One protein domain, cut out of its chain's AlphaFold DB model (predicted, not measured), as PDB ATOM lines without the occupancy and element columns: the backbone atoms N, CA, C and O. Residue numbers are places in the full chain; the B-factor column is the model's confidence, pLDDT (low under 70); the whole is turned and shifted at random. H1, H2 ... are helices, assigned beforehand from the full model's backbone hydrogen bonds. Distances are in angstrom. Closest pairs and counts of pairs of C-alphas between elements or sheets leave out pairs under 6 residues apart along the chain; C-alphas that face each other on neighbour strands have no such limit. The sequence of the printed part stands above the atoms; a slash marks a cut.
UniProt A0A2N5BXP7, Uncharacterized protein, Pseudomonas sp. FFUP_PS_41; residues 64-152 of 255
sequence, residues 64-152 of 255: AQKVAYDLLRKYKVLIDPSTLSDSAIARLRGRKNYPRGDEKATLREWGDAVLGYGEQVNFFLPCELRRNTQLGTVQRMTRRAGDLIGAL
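This is residues 64 to 152 of the 255 residues of an uncharacterized protein of Pseudomonas sp. FFUP_PS_41 (UniProt A0A2N5BXP7). The long helix H4 and the shorter H1 make a wide V, the last residue of H1 coming near the first part of H4, while the far end of H4, residues 147 to 152, sticks out of the body. H2 packs on the start of H1, H3 makes a corner with the start of H4, and two long loops, residues 94 to 106 and 115 to 134, run along opposite sides of the body. The printed part has 89 residues with four named helices, H1 to H4 in chain order, and no named strand; the class is all helix. It is compact, with a radius of gyration of the C-alphas of 12.4 A and spans of 35 by 25 by 22 A.

H4, residues 135 to 152, is 25.5 A long, from C-alpha 135 at (-33.641, 4.060, 9.723) to C-alpha 152 at (-36.213, -15.772, -6.125). H1, residues 64 to 75, begins at (-51.410, -6.473, 13.402) and is 16.2 A long. H3, residues 107 to 114, measures 10.0 A, and H2, residues 86 to 93, 10.3 A.

H4 and H3 are close but not clearly touching, about perpendicular at 90 degrees; their closest C-alphas, of Leu 135 and Leu 107, are 5.7 A apart. H4 and H1 are also close but not clearly touching, about perpendicular at 74 degrees, with the C-alphas of Gln 139 and Tyr 75 closest at 7.3 A. H1 touches H2 with residues 64 to 67 alone, at a steep tilt of 53 degrees, the same way; the closest C-alphas, of Ala 64 and Ile 89, are 5.9 A apart. H2 and H3 are only just apart, at 8.2 A. In H1, H2, H3 and H4 every O i to N i+4 pair is within hydrogen-bond range.

The C-alphas farthest apart, of Tyr 117 and Leu 152, are 36.9 A apart. The printed part has no cut. The links H2 to H3 and H3 to H4 are long. Mean pLDDT of the printed part is 82.8; residues 94, 96 and 126 are under 70.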
ATOM      1  N   ALA A  64     -52.868  -6.523  13.298       78.19
ATOM      2  CA  ALA A  64     -51.410  -6.473  13.402       78.19
ATOM      3  C   ALA A  64     -50.720  -6.500  12.025       78.19
ATOM      4  O   ALA A  64     -49.786  -5.740  11.769       78.19
ATOM      5  N   GLN A  65     -51.228  -7.326  11.108       81.12
ATOM      6  CA  GLN A  65     -50.692  -7.475   9.753       81.12
ATOM      7  C   GLN A  65     -50.964  -6.239   8.899       81.12
ATOM      8  O   GLN A  65     -50.097  -5.813   8.143       81.12
ATOM      9  N   LYS A  66     -52.127  -5.604   9.077       82.31
ATOM     10  CA  LYS A  66     -52.427  -4.316   8.446       82.31
ATOM     11  C   LYS A  66     -51.425  -3.240   8.862       82.31
ATOM     12  O   LYS A  66     -50.880  -2.548   8.011       82.31
ATOM     13  N   VAL A  67     -51.157  -3.119  10.165       82.44
ATOM     14  CA  VAL A  67     -50.189  -2.138  10.675       82.44
ATOM     15  C   VAL A  67     -48.789  -2.426  10.130       82.44
ATOM     16  O   VAL A  67     -48.127  -1.505   9.660       82.44
ATOM     17  N   ALA A  68     -48.353  -3.688  10.125       84.25
ATOM     18  CA  ALA A  68     -47.070  -4.071   9.535       84.25
ATOM     19  C   ALA A  68     -46.995  -3.735   8.032       84.25
ATOM     20  O   ALA A  68     -45.992  -3.188   7.570       84.25
ATOM     21  N   TYR A  69     -48.074  -3.975   7.281       82.75
ATOM     22  CA  TYR A  69     -48.176  -3.622   5.865       82.75
ATOM     23  C   TYR A  69     -48.105  -2.106   5.629       82.75
ATOM     24  O   TYR A  69     -47.369  -1.641   4.757       82.75
ATOM     25  N   ASP A  70     -48.809  -1.311   6.436       83.62
ATOM     26  CA  ASP A  70     -48.787   0.150   6.338       83.62
ATOM     27  C   ASP A  70     -47.386   0.716   6.633       83.62
ATOM     28  O   ASP A  70     -46.910   1.635   5.949       83.62
ATOM     29  N   LEU A  71     -46.683   0.130   7.608       85.25
ATOM     30  CA  LEU A  71     -45.300   0.478   7.931       85.25
ATOM     31  C   LEU A  71     -44.338   0.095   6.799       85.25
ATOM     32  O   LEU A  71     -43.488   0.910   6.428       85.25
ATOM     33  N   LEU A  72     -44.519  -1.073   6.182       84.88
ATOM     34  CA  LEU A  72     -43.761  -1.479   5.000       84.88
ATOM     35  C   LEU A  72     -43.998  -0.524   3.828       84.88
ATOM     36  O   LEU A  72     -43.045  -0.066   3.195       84.88
ATOM     37  N   ARG A  73     -45.254  -0.167   3.544       83.19
ATOM     38  CA  ARG A  73     -45.604   0.710   2.421       83.19
ATOM     39  C   ARG A  73     -44.965   2.086   2.565       83.19
ATOM     40  O   ARG A  73     -44.402   2.599   1.594       83.19
ATOM     41  N   LYS A  74     -45.050   2.667   3.764       84.06
ATOM     42  CA  LYS A  74     -44.626   4.044   4.029       84.06
ATOM     43  C   LYS A  74     -43.145   4.183   4.345       84.06
ATOM     44  O   LYS A  74     -42.508   5.097   3.830       84.06
ATOM     45  N   TYR A  75     -42.611   3.315   5.197       82.38
ATOM     46  CA  TYR A  75     -41.234   3.420   5.669       82.38
ATOM     47  C   TYR A  75     -40.293   2.441   4.989       82.38
ATOM     48  O   TYR A  75     -39.099   2.597   5.187       82.38
ATOM     49  N   LYS A  76     -40.783   1.491   4.181       85.38
ATOM     50  CA  LYS A  76     -39.959   0.447   3.544       85.38
ATOM     51  C   LYS A  76     -39.193  -0.380   4.574       85.38
ATOM     52  O   LYS A  76     -38.009  -0.643   4.403       85.38
ATOM     53  N   VAL A  77     -39.879  -0.756   5.651       85.69
ATOM     54  CA  VAL A  77     -39.328  -1.573   6.733       85.69
ATOM     55  C   VAL A  77     -40.216  -2.792   6.953       85.69
ATOM     56  O   VAL A  77     -41.434  -2.651   7.043       85.69
ATOM     57  N   LEU A  78     -39.610  -3.978   7.034       85.25
ATOM     58  CA  LEU A  78     -40.307  -5.234   7.311       85.25
ATOM     59  C   LEU A  78     -40.300  -5.519   8.813       85.25
ATOM     60  O   LEU A  78     -39.234  -5.691   9.404       85.25
ATOM     61  N   ILE A  79     -41.485  -5.573   9.418       85.56
ATOM     62  CA  ILE A  79     -41.682  -5.779  10.858       85.56
ATOM     63  C   ILE A  79     -42.479  -7.058  11.069       85.56
ATOM     64  O   ILE A  79     -43.409  -7.334  10.310       85.56
ATOM     65  N   ASP A  80     -42.132  -7.804  12.113       85.19
ATOM     66  CA  ASP A  80     -42.898  -8.958  12.559       85.19
ATOM     67  C   ASP A  80     -44.204  -8.514  13.241       85.19
ATOM     68  O   ASP A  80     -44.159  -7.916  14.325       85.19
ATOM     69  N   PRO A  81     -45.379  -8.804  12.643       82.81
ATOM     70  CA  PRO A  81     -46.661  -8.399  13.204       82.81
ATOM     71  C   PRO A  81     -46.954  -9.048  14.560       82.81
ATOM     72  O   PRO A  81     -47.727  -8.480  15.324       82.81
ATOM     73  N   SER A  82     -46.348 -10.197  14.883       84.38
ATOM     74  CA  SER A  82     -46.547 -10.873  16.173       84.38
ATOM     75  C   SER A  82     -45.896 -10.136  17.348       84.38
ATOM     76  O   SER A  82     -46.288 -10.329  18.496       84.38
ATOM     77  N   THR A  83     -44.932  -9.258  17.058       86.06
ATOM     78  CA  THR A  83     -44.182  -8.501  18.071       86.06
ATOM     79  C   THR A  83     -44.772  -7.133  18.384       86.06
ATOM     80  O   THR A  83     -44.301  -6.455  19.292       86.06
ATOM     81  N   LEU A  84     -45.808  -6.717  17.651       83.81
ATOM     82  CA  LEU A  84     -46.512  -5.468  17.915       83.81
ATOM     83  C   LEU A  84     -47.416  -5.625  19.141       83.81
ATOM     84  O   LEU A  84     -48.252  -6.524  19.180       83.81
ATOM     85  N   SER A  85     -47.309  -4.715  20.110       85.31
ATOM     86  CA  SER A  85     -48.233  -4.700  21.242       85.31
ATOM     87  C   SER A  85     -49.643  -4.290  20.809       85.31
ATOM     88  O   SER A  85     -49.836  -3.462  19.911       85.31
ATOM     89  N   ASP A  86     -50.653  -4.786  21.524       82.81
ATOM     90  CA  ASP A  86     -52.057  -4.411  21.303       82.81
ATOM     91  C   ASP A  86     -52.279  -2.893  21.406       82.81
ATOM     92  O   ASP A  86     -53.104  -2.315  20.691       82.81
ATOM     93  N   SER A  87     -51.489  -2.221  22.251       82.69
ATOM     94  CA  SER A  87     -51.522  -0.767  22.419       82.69
ATOM     95  C   SER A  87     -51.022  -0.022  21.174       82.69
ATOM     96  O   SER A  87     -51.643   0.953  20.730       82.69
ATOM     97  N   ALA A  88     -49.945  -0.512  20.553       82.75
ATOM     98  CA  ALA A  88     -49.418   0.029  19.309       82.75
ATOM     99  C   ALA A  88     -50.379  -0.244  18.149       82.75
ATOM    100  O   ALA A  88     -50.657   0.666  17.364       82.75
ATOM    101  N   ILE A  89     -50.959  -1.446  18.081       83.25
ATOM    102  CA  ILE A  89     -51.935  -1.827  17.053       83.25
ATOM    103  C   ILE A  89     -53.175  -0.930  17.128       83.25
ATOM    104  O   ILE A  89     -53.569  -0.350  16.115       83.25
ATOM    105  N   ALA A  90     -53.763  -0.746  18.313       82.44
ATOM    106  CA  ALA A  90     -54.938   0.107  18.496       82.44
ATOM    107  C   ALA A  90     -54.665   1.565  18.090       82.44
ATOM    108  O   ALA A  90     -55.472   2.190  17.396       82.44
ATOM    109  N   ARG A  91     -53.491   2.096  18.460       80.62
ATOM    110  CA  ARG A  91     -53.077   3.469  18.138       80.62
ATOM    111  C   ARG A  91     -52.806   3.665  16.649       80.62
ATOM    112  O   ARG A  91     -53.135   4.722  16.106       80.62
ATOM    113  N   LEU A  92     -52.188   2.687  15.991       81.75
ATOM    114  CA  LEU A  92     -51.785   2.795  14.590       81.75
ATOM    115  C   LEU A  92     -52.926   2.472  13.626       81.75
ATOM    116  O   LEU A  92     -53.027   3.123  12.592       81.75
ATOM    117  N   ARG A  93     -53.851   1.579  13.995       76.44
ATOM    118  CA  ARG A  93     -55.027   1.230  13.181       76.44
ATOM    119  C   ARG A  93     -55.912   2.437  12.848       76.44
ATOM    120  O   ARG A  93     -56.489   2.496  11.766       76.44
ATOM    121  N   GLY A  94     -56.038   3.385  13.778       69.44
ATOM    122  CA  GLY A  94     -56.847   4.596  13.600       69.44
ATOM    123  C   GLY A  94     -56.129   5.744  12.883       69.44
ATOM    124  O   GLY A  94     -56.758   6.750  12.544       69.44
ATOM    125  N   ARG A  95     -54.814   5.642  12.653       75.06
ATOM    126  CA  ARG A  95     -54.019   6.742  12.094       75.06
ATOM    127  C   ARG A  95     -53.989   6.678  10.571       75.06
ATOM    128  O   ARG A  95     -53.327   5.835   9.987       75.06
ATOM    129  N   LYS A  96     -54.617   7.666   9.924       66.50
ATOM    130  CA  LYS A  96     -54.513   7.867   8.464       66.50
ATOM    131  C   LYS A  96     -53.114   8.318   8.025       66.50
ATOM    132  O   LYS A  96     -52.687   8.011   6.921       66.50
ATOM    133  N   ASN A  97     -52.400   9.045   8.891       73.38
ATOM    134  CA  ASN A  97     -51.093   9.622   8.589       73.38
ATOM    135  C   ASN A  97     -50.083   9.302   9.693       73.38
ATOM    136  O   ASN A  97     -50.164   9.837  10.797       73.38
ATOM    137  N   TYR A  98     -49.089   8.472   9.381       80.19
ATOM    138  CA  TYR A  98     -47.920   8.316  10.251       80.19
ATOM    139  C   TYR A  98     -46.964   9.535  10.168       80.19
ATOM    140  O   TYR A  98     -46.987  10.259   9.164       80.19
ATOM    141  N   PRO A  99     -46.097   9.773  11.166       81.00
ATOM    142  CA  PRO A  99     -45.048  10.798  11.096       81.00
ATOM    143  C   PRO A  99     -44.140  10.639   9.864       81.00
ATOM    144  O   PRO A  99     -44.009   9.545   9.323       81.00
ATOM    145  N   ARG A 100     -43.479  11.690   9.379       77.75
ATOM    146  CA  ARG A 100     -42.389  11.482   8.408       77.75
ATOM    147  C   ARG A 100     -41.157  10.992   9.169       77.75
ATOM    148  O   ARG A 100     -40.839  11.548  10.213       77.75
ATOM    149  N   GLY A 101     -40.524   9.928   8.681       74.94
ATOM    150  CA  GLY A 101     -39.259   9.437   9.224       74.94
ATOM    151  C   GLY A 101     -38.107  10.053   8.443       74.94
ATOM    152  O   GLY A 101     -38.163  10.066   7.215       74.94
ATOM    153  N   ASP A 102     -37.103  10.570   9.144       81.44
ATOM    154  CA  ASP A 102     -35.820  10.943   8.544       81.44
ATOM    155  C   ASP A 102     -34.949   9.683   8.443       81.44
ATOM    156  O   ASP A 102     -34.887   8.894   9.386       81.44
ATOM    157  N   GLU A 103     -34.269   9.477   7.317       84.38
ATOM    158  CA  GLU A 103     -33.333   8.361   7.138       84.38
ATOM    159  C   GLU A 103     -32.191   8.401   8.165       84.38
ATOM    160  O   GLU A 103     -31.658   7.355   8.541       84.38
ATOM    161  N   LYS A 104     -31.840   9.605   8.636       85.94
ATOM    162  CA  LYS A 104     -30.822   9.824   9.671       85.94
ATOM    163  C   LYS A 104     -31.326   9.545  11.084       85.94
ATOM    164  O   LYS A 104     -30.494   9.392  11.978       85.94
ATOM    165  N   ALA A 105     -32.644   9.474  11.291       88.00
ATOM    166  CA  ALA A 105     -33.207   9.164  12.597       88.00
ATOM    167  C   ALA A 105     -32.813   7.746  13.016       88.00
ATOM    168  O   ALA A 105     -32.775   6.813  12.206       88.00
ATOM    169  N   THR A 106     -32.530   7.577  14.300       90.25
ATOM    170  CA  THR A 106     -32.283   6.255  14.873       90.25
ATOM    171  C   THR A 106     -33.582   5.458  14.985       90.25
ATOM    172  O   THR A 106     -34.675   6.023  15.069       90.25
ATOM    173  N   LEU A 107     -33.484   4.127  15.031       88.00
ATOM    174  CA  LEU A 107     -34.643   3.256  15.242       88.00
ATOM    175  C   LEU A 107     -35.376   3.565  16.544       88.00
ATOM    176  O   LEU A 107     -36.591   3.406  16.596       88.00
ATOM    177  N   ARG A 108     -34.668   4.048  17.570       88.81
ATOM    178  CA  ARG A 108     -35.294   4.555  18.791       88.81
ATOM    179  C   ARG A 108     -36.180   5.765  18.512       88.81
ATOM    180  O   ARG A 108     -37.347   5.742  18.864       88.81
ATOM    181  N   GLU A 109     -35.637   6.805  17.886       88.69
ATOM    182  CA  GLU A 109     -36.372   8.050  17.618       88.69
ATOM    183  C   GLU A 109     -37.563   7.805  16.690       88.69
ATOM    184  O   GLU A 109     -38.668   8.292  16.933       88.69
ATOM    185  N   TRP A 110     -37.351   7.006  15.644       89.44
ATOM    186  CA  TRP A 110     -38.411   6.596  14.737       89.44
ATOM    187  C   TRP A 110     -39.453   5.721  15.446       89.44
ATOM    188  O   TRP A 110     -40.650   5.971  15.311       89.44
ATOM    189  N   GLY A 111     -39.017   4.733  16.230       86.75
ATOM    190  CA  GLY A 111     -39.884   3.838  16.993       86.75
ATOM    191  C   GLY A 111     -40.744   4.603  17.994       86.75
ATOM    192  O   GLY A 111     -41.964   4.477  17.971       86.75
ATOM    193  N   ASP A 112     -40.149   5.498  18.778       87.94
ATOM    194  CA  ASP A 112     -40.872   6.317  19.752       87.94
ATOM    195  C   ASP A 112     -41.911   7.228  19.061       87.94
ATOM    196  O   ASP A 112     -43.046   7.361  19.529       87.94
ATOM    197  N   ALA A 113     -41.572   7.808  17.902       85.50
ATOM    198  CA  ALA A 113     -42.483   8.663  17.140       85.50
ATOM    199  C   ALA A 113     -43.630   7.883  16.468       85.50
ATOM    200  O   ALA A 113     -44.783   8.337  16.440       85.50
ATOM    201  N   VAL A 114     -43.324   6.719  15.894       84.88
ATOM    202  CA  VAL A 114     -44.245   5.947  15.051       84.88
ATOM    203  C   VAL A 114     -44.972   4.885  15.863       84.88
ATOM    204  O   VAL A 114     -46.201   4.889  15.890       84.88
ATOM    205  N   LEU A 115     -44.243   4.026  16.569       85.00
ATOM    206  CA  LEU A 115     -44.727   2.868  17.329       85.00
ATOM    207  C   LEU A 115     -45.095   3.189  18.784       85.00
ATOM    208  O   LEU A 115     -45.962   2.524  19.352       85.00
ATOM    209  N   GLY A 116     -44.605   4.312  19.304       83.88
ATOM    210  CA  GLY A 116     -44.878   4.769  20.662       83.88
ATOM    211  C   GLY A 116     -43.687   4.524  21.578       83.88
ATOM    212  O   GLY A 116     -42.823   3.700  21.290       83.88
ATOM    213  N   TYR A 117     -43.625   5.295  22.661       83.12
ATOM    214  CA  TYR A 117     -42.460   5.318  23.535       83.12
ATOM    215  C   TYR A 117     -42.180   3.944  24.150       83.12
ATOM    216  O   TYR A 117     -43.025   3.403  24.862       83.12
ATOM    217  N   GLY A 118     -40.978   3.416  23.912       80.25
ATOM    218  CA  GLY A 118     -40.520   2.162  24.514       80.25
ATOM    219  C   GLY A 118     -41.025   0.880  23.845       80.25
ATOM    220  O   GLY A 118     -40.690  -0.202  24.332       80.25
ATOM    221  N   GLU A 119     -41.760   0.983  22.734       84.00
ATOM    222  CA  GLU A 119     -42.198  -0.179  21.961       84.00
ATOM    223  C   GLU A 119     -40.990  -0.940  21.393       84.00
ATOM    224  O   GLU A 119     -40.041  -0.343  20.874       84.00
ATOM    225  N   GLN A 120     -41.020  -2.269  21.485       82.94
ATOM    226  CA  GLN A 120     -40.001  -3.141  20.906       82.94
ATOM    227  C   GLN A 120     -40.641  -4.007  19.837       82.94
ATOM    228  O   GLN A 120     -41.634  -4.672  20.101       82.94
ATOM    229  N   VAL A 121     -40.063  -3.991  18.640       84.69
ATOM    230  CA  VAL A 121     -40.531  -4.790  17.509       84.69
ATOM    231  C   VAL A 121     -39.358  -5.508  16.873       84.69
ATOM    232  O   VAL A 121     -38.250  -4.967  16.816       84.69
ATOM    233  N   ASN A 122     -39.620  -6.705  16.360       85.56
ATOM    234  CA  ASN A 122     -38.637  -7.439  15.580       85.56
ATOM    235  C   ASN A 122     -38.753  -7.052  14.108       85.56
ATOM    236  O   ASN A 122     -39.844  -6.864  13.569       85.56
ATOM    237  N   PHE A 123     -37.604  -6.947  13.453       85.56
ATOM    238  CA  PHE A 123     -37.522  -6.702  12.022       85.56
ATOM    239  C   PHE A 123     -37.206  -8.012  11.309       85.56
ATOM    240  O   PHE A 123     -36.354  -8.768  11.771       85.56
ATOM    241  N   PHE A 124     -37.834  -8.257  10.157       81.50
ATOM    242  CA  PHE A 124     -37.473  -9.388   9.296       81.50
ATOM    243  C   PHE A 124     -36.203  -9.066   8.509       81.50
ATOM    244  O   PHE A 124     -36.222  -8.839   7.301       81.50
ATOM    245  N   LEU A 125     -35.088  -8.991   9.227       79.88
ATOM    246  CA  LEU A 125     -33.759  -8.795   8.677       79.88
ATOM    247  C   LEU A 125     -32.810  -9.835   9.281       79.88
ATOM    248  O   LEU A 125     -32.966 -10.189  10.446       79.88
ATOM    249  N   PRO A 126     -31.802 -10.301   8.525       66.88
ATOM    250  CA  PRO A 126     -30.893 -11.369   8.955       66.88
ATOM    251  C   PRO A 126     -29.913 -10.945  10.063       66.88
ATOM    252  O   PRO A 126     -29.005 -11.694  10.406       66.88
ATOM    253  N   CYS A 127     -30.047  -9.734  10.601       75.00
ATOM    254  CA  CYS A 127     -29.155  -9.164  11.599       75.00
ATOM    255  C   CYS A 127     -29.950  -8.523  12.737       75.00
ATOM    256  O   CYS A 127     -30.949  -7.837  12.501       75.00
ATOM    257  N   GLU A 128     -29.452  -8.668  13.963       80.06
ATOM    258  CA  GLU A 128     -30.016  -7.985  15.122       80.06
ATOM    259  C   GLU A 128     -29.776  -6.474  15.028       80.06
ATOM    260  O   GLU A 128     -28.643  -5.980  15.047       80.06
ATOM    261  N   LEU A 129     -30.866  -5.716  14.925       81.75
ATOM    262  CA  LEU A 129     -30.808  -4.266  14.843       81.75
ATOM    263  C   LEU A 129     -30.782  -3.645  16.237       81.75
ATOM    264  O   LEU A 129     -31.674  -3.854  17.057       81.75
ATOM    265  N   ARG A 130     -29.775  -2.808  16.490       85.44
ATOM    266  CA  ARG A 130     -29.691  -2.023  17.724       85.44
ATOM    267  C   ARG A 130     -30.518  -0.743  17.617       85.44
ATOM    268  O   ARG A 130     -30.717  -0.185  16.542       85.44
ATOM    269  N   ARG A 131     -30.939  -0.212  18.768       83.69
ATOM    270  CA  ARG A 131     -31.749   1.020  18.872       83.69
ATOM    271  C   ARG A 131     -31.099   2.264  18.250       83.69
ATOM    272  O   ARG A 131     -31.811   3.179  17.849       83.69
ATOM    273  N   ASN A 132     -29.769   2.305  18.181       86.81
ATOM    274  CA  ASN A 132     -28.995   3.390  17.573       86.81
ATOM    275  C   ASN A 132     -28.760   3.208  16.065       86.81
ATOM    276  O   ASN A 132     -28.165   4.086  15.441       86.81
ATOM    277  N   THR A 133     -29.201   2.098  15.468       86.62
ATOM    278  CA  THR A 133     -29.135   1.920  14.019       86.62
ATOM    279  C   THR A 133     -30.005   2.972  13.336       86.62
ATOM    280  O   THR A 133     -31.103   3.274  13.794       86.62
ATOM    281  N   GLN A 134     -29.509   3.544  12.243       91.69
ATOM    282  CA  GLN A 134     -30.246   4.527  11.451       91.69
ATOM    283  C   GLN A 134     -31.354   3.860  10.630       91.69
ATOM    284  O   GLN A 134     -31.141   2.791  10.045       91.69
ATOM    285  N   LEU A 135     -32.505   4.522  10.520       87.19
ATOM    286  CA  LEU A 135     -33.641   4.060   9.723       87.19
ATOM    287  C   LEU A 135     -33.243   3.813   8.259       87.19
ATOM    288  O   LEU A 135     -33.607   2.784   7.692       87.19
ATOM    289  N   GLY A 136     -32.421   4.688   7.673       86.31
ATOM    290  CA  GLY A 136     -31.936   4.545   6.296       86.31
ATOM    291  C   GLY A 136     -31.122   3.268   6.053       86.31
ATOM    292  O   GLY A 136     -31.117   2.712   4.954       86.31
ATOM    293  N   THR A 137     -30.454   2.733   7.078       86.38
ATOM    294  CA  THR A 137     -29.770   1.434   6.974       86.38
ATOM    295  C   THR A 137     -30.782   0.298   6.885       86.38
ATOM    296  O   THR A 137     -30.690  -0.520   5.973       86.38
ATOM    297  N   VAL A 138     -31.798   0.300   7.747       87.19
ATOM    298  CA  VAL A 138     -32.875  -0.705   7.738       87.19
ATOM    299  C   VAL A 138     -33.656  -0.680   6.426       87.19
ATOM    300  O   VAL A 138     -33.938  -1.732   5.857       87.19
ATOM    301  N   GLN A 139     -33.935   0.508   5.893       87.44
ATOM    302  CA  GLN A 139     -34.602   0.687   4.603       87.44
ATOM    303  C   GLN A 139     -33.799   0.105   3.439       87.44
ATOM    304  O   GLN A 139     -34.354  -0.573   2.574       87.44
ATOM    305  N   ARG A 140     -32.480   0.334   3.417       86.25
ATOM    306  CA  ARG A 140     -31.594  -0.236   2.392       86.25
ATOM    307  C   ARG A 140     -31.528  -1.756   2.482       86.25
ATOM    308  O   ARG A 140     -31.578  -2.417   1.450       86.25
ATOM    309  N   MET A 141     -31.443  -2.305   3.692       85.00
ATOM    310  CA  MET A 141     -31.425  -3.757   3.891       85.00
ATOM    311  C   MET A 141     -32.762  -4.390   3.503       85.00
ATOM    312  O   MET A 141     -32.776  -5.389   2.793       85.00
ATOM    313  N   THR A 142     -33.873  -3.754   3.875       85.81
ATOM    314  CA  THR A 142     -35.220  -4.188   3.490       85.81
ATOM    315  C   THR A 142     -35.399  -4.166   1.973       85.81
ATOM    316  O   THR A 142     -35.949  -5.106   1.410       85.81
ATOM    317  N   ARG A 143     -34.894  -3.129   1.288       85.00
ATOM    318  CA  ARG A 143     -34.922  -3.063  -0.179       85.00
ATOM    319  C   ARG A 143     -34.146  -4.219  -0.806       85.00
ATOM    320  O   ARG A 143     -34.709  -4.923  -1.627       85.00
ATOM    321  N   ARG A 144     -32.913  -4.469  -0.357       82.94
ATOM    322  CA  ARG A 144     -32.093  -5.590  -0.853       82.94
ATOM    323  C   ARG A 144     -32.749  -6.948  -0.615       82.94
ATOM    324  O   ARG A 144     -32.689  -7.806  -1.485       82.94
ATOM    325  N   ALA A 145     -33.372  -7.136   0.549       81.31
ATOM    326  CA  ALA A 145     -34.138  -8.344   0.840       81.31
ATOM    327  C   ALA A 145     -35.334  -8.480  -0.115       81.31
ATOM    328  O   ALA A 145     -35.557  -9.555  -0.656       81.31
ATOM    329  N   GLY A 146     -36.054  -7.386  -0.379       80.62
ATOM    330  CA  GLY A 146     -37.131  -7.347  -1.367       80.62
ATOM    331  C   GLY A 146     -36.658  -7.667  -2.787       80.62
ATOM    332  O   GLY A 146     -37.305  -8.459  -3.463       80.62
ATOM    333  N   ASP A 147     -35.520  -7.120  -3.214       81.69
ATOM    334  CA  ASP A 147     -34.927  -7.389  -4.529       81.69
ATOM    335  C   ASP A 147     -34.526  -8.871  -4.659       81.69
ATOM    336  O   ASP A 147     -34.794  -9.502  -5.680       81.69
ATOM    337  N   LEU A 148     -33.948  -9.454  -3.601       79.94
ATOM    338  CA  LEU A 148     -33.586 -10.871  -3.546       79.94
ATOM    339  C   LEU A 148     -34.821 -11.780  -3.557       79.94
ATOM    340  O   LEU A 148     -34.853 -12.748  -4.308       79.94
ATOM    341  N   ILE A 149     -35.852 -11.461  -2.770       81.06
ATOM    342  CA  ILE A 149     -37.124 -12.197  -2.783       81.06
ATOM    343  C   ILE A 149     -37.777 -12.080  -4.163       81.06
ATOM    344  O   ILE A 149     -38.256 -13.077  -4.690       81.06
ATOM    345  N   GLY A 150     -37.753 -10.898  -4.780       78.19
ATOM    346  CA  GLY A 150     -38.251 -10.687  -6.136       78.19
ATOM    347  C   GLY A 150     -37.507 -11.537  -7.165       78.19
ATOM    348  O   GLY A 150     -38.145 -12.174  -7.998       78.19
ATOM    349  N   ALA A 151     -36.177 -11.613  -7.071       75.50
ATOM    350  CA  ALA A 151     -35.358 -12.468  -7.927       75.50
ATOM    351  C   ALA A 151     -35.645 -13.964  -7.705       75.50
ATOM    352  O   ALA A 151     -35.759 -14.712  -8.673       75.50
ATOM    353  N   LEU A 152     -35.828 -14.397  -6.452       75.88
ATOM    354  CA  LEU A 152     -36.213 -15.772  -6.125       75.88
ATOM    355  C   LEU A 152     -37.600 -16.111  -6.676       75.88
ATOM    356  O   LEU A 152     -37.764 -17.131  -7.338       75.88
TER     357      LEU A 152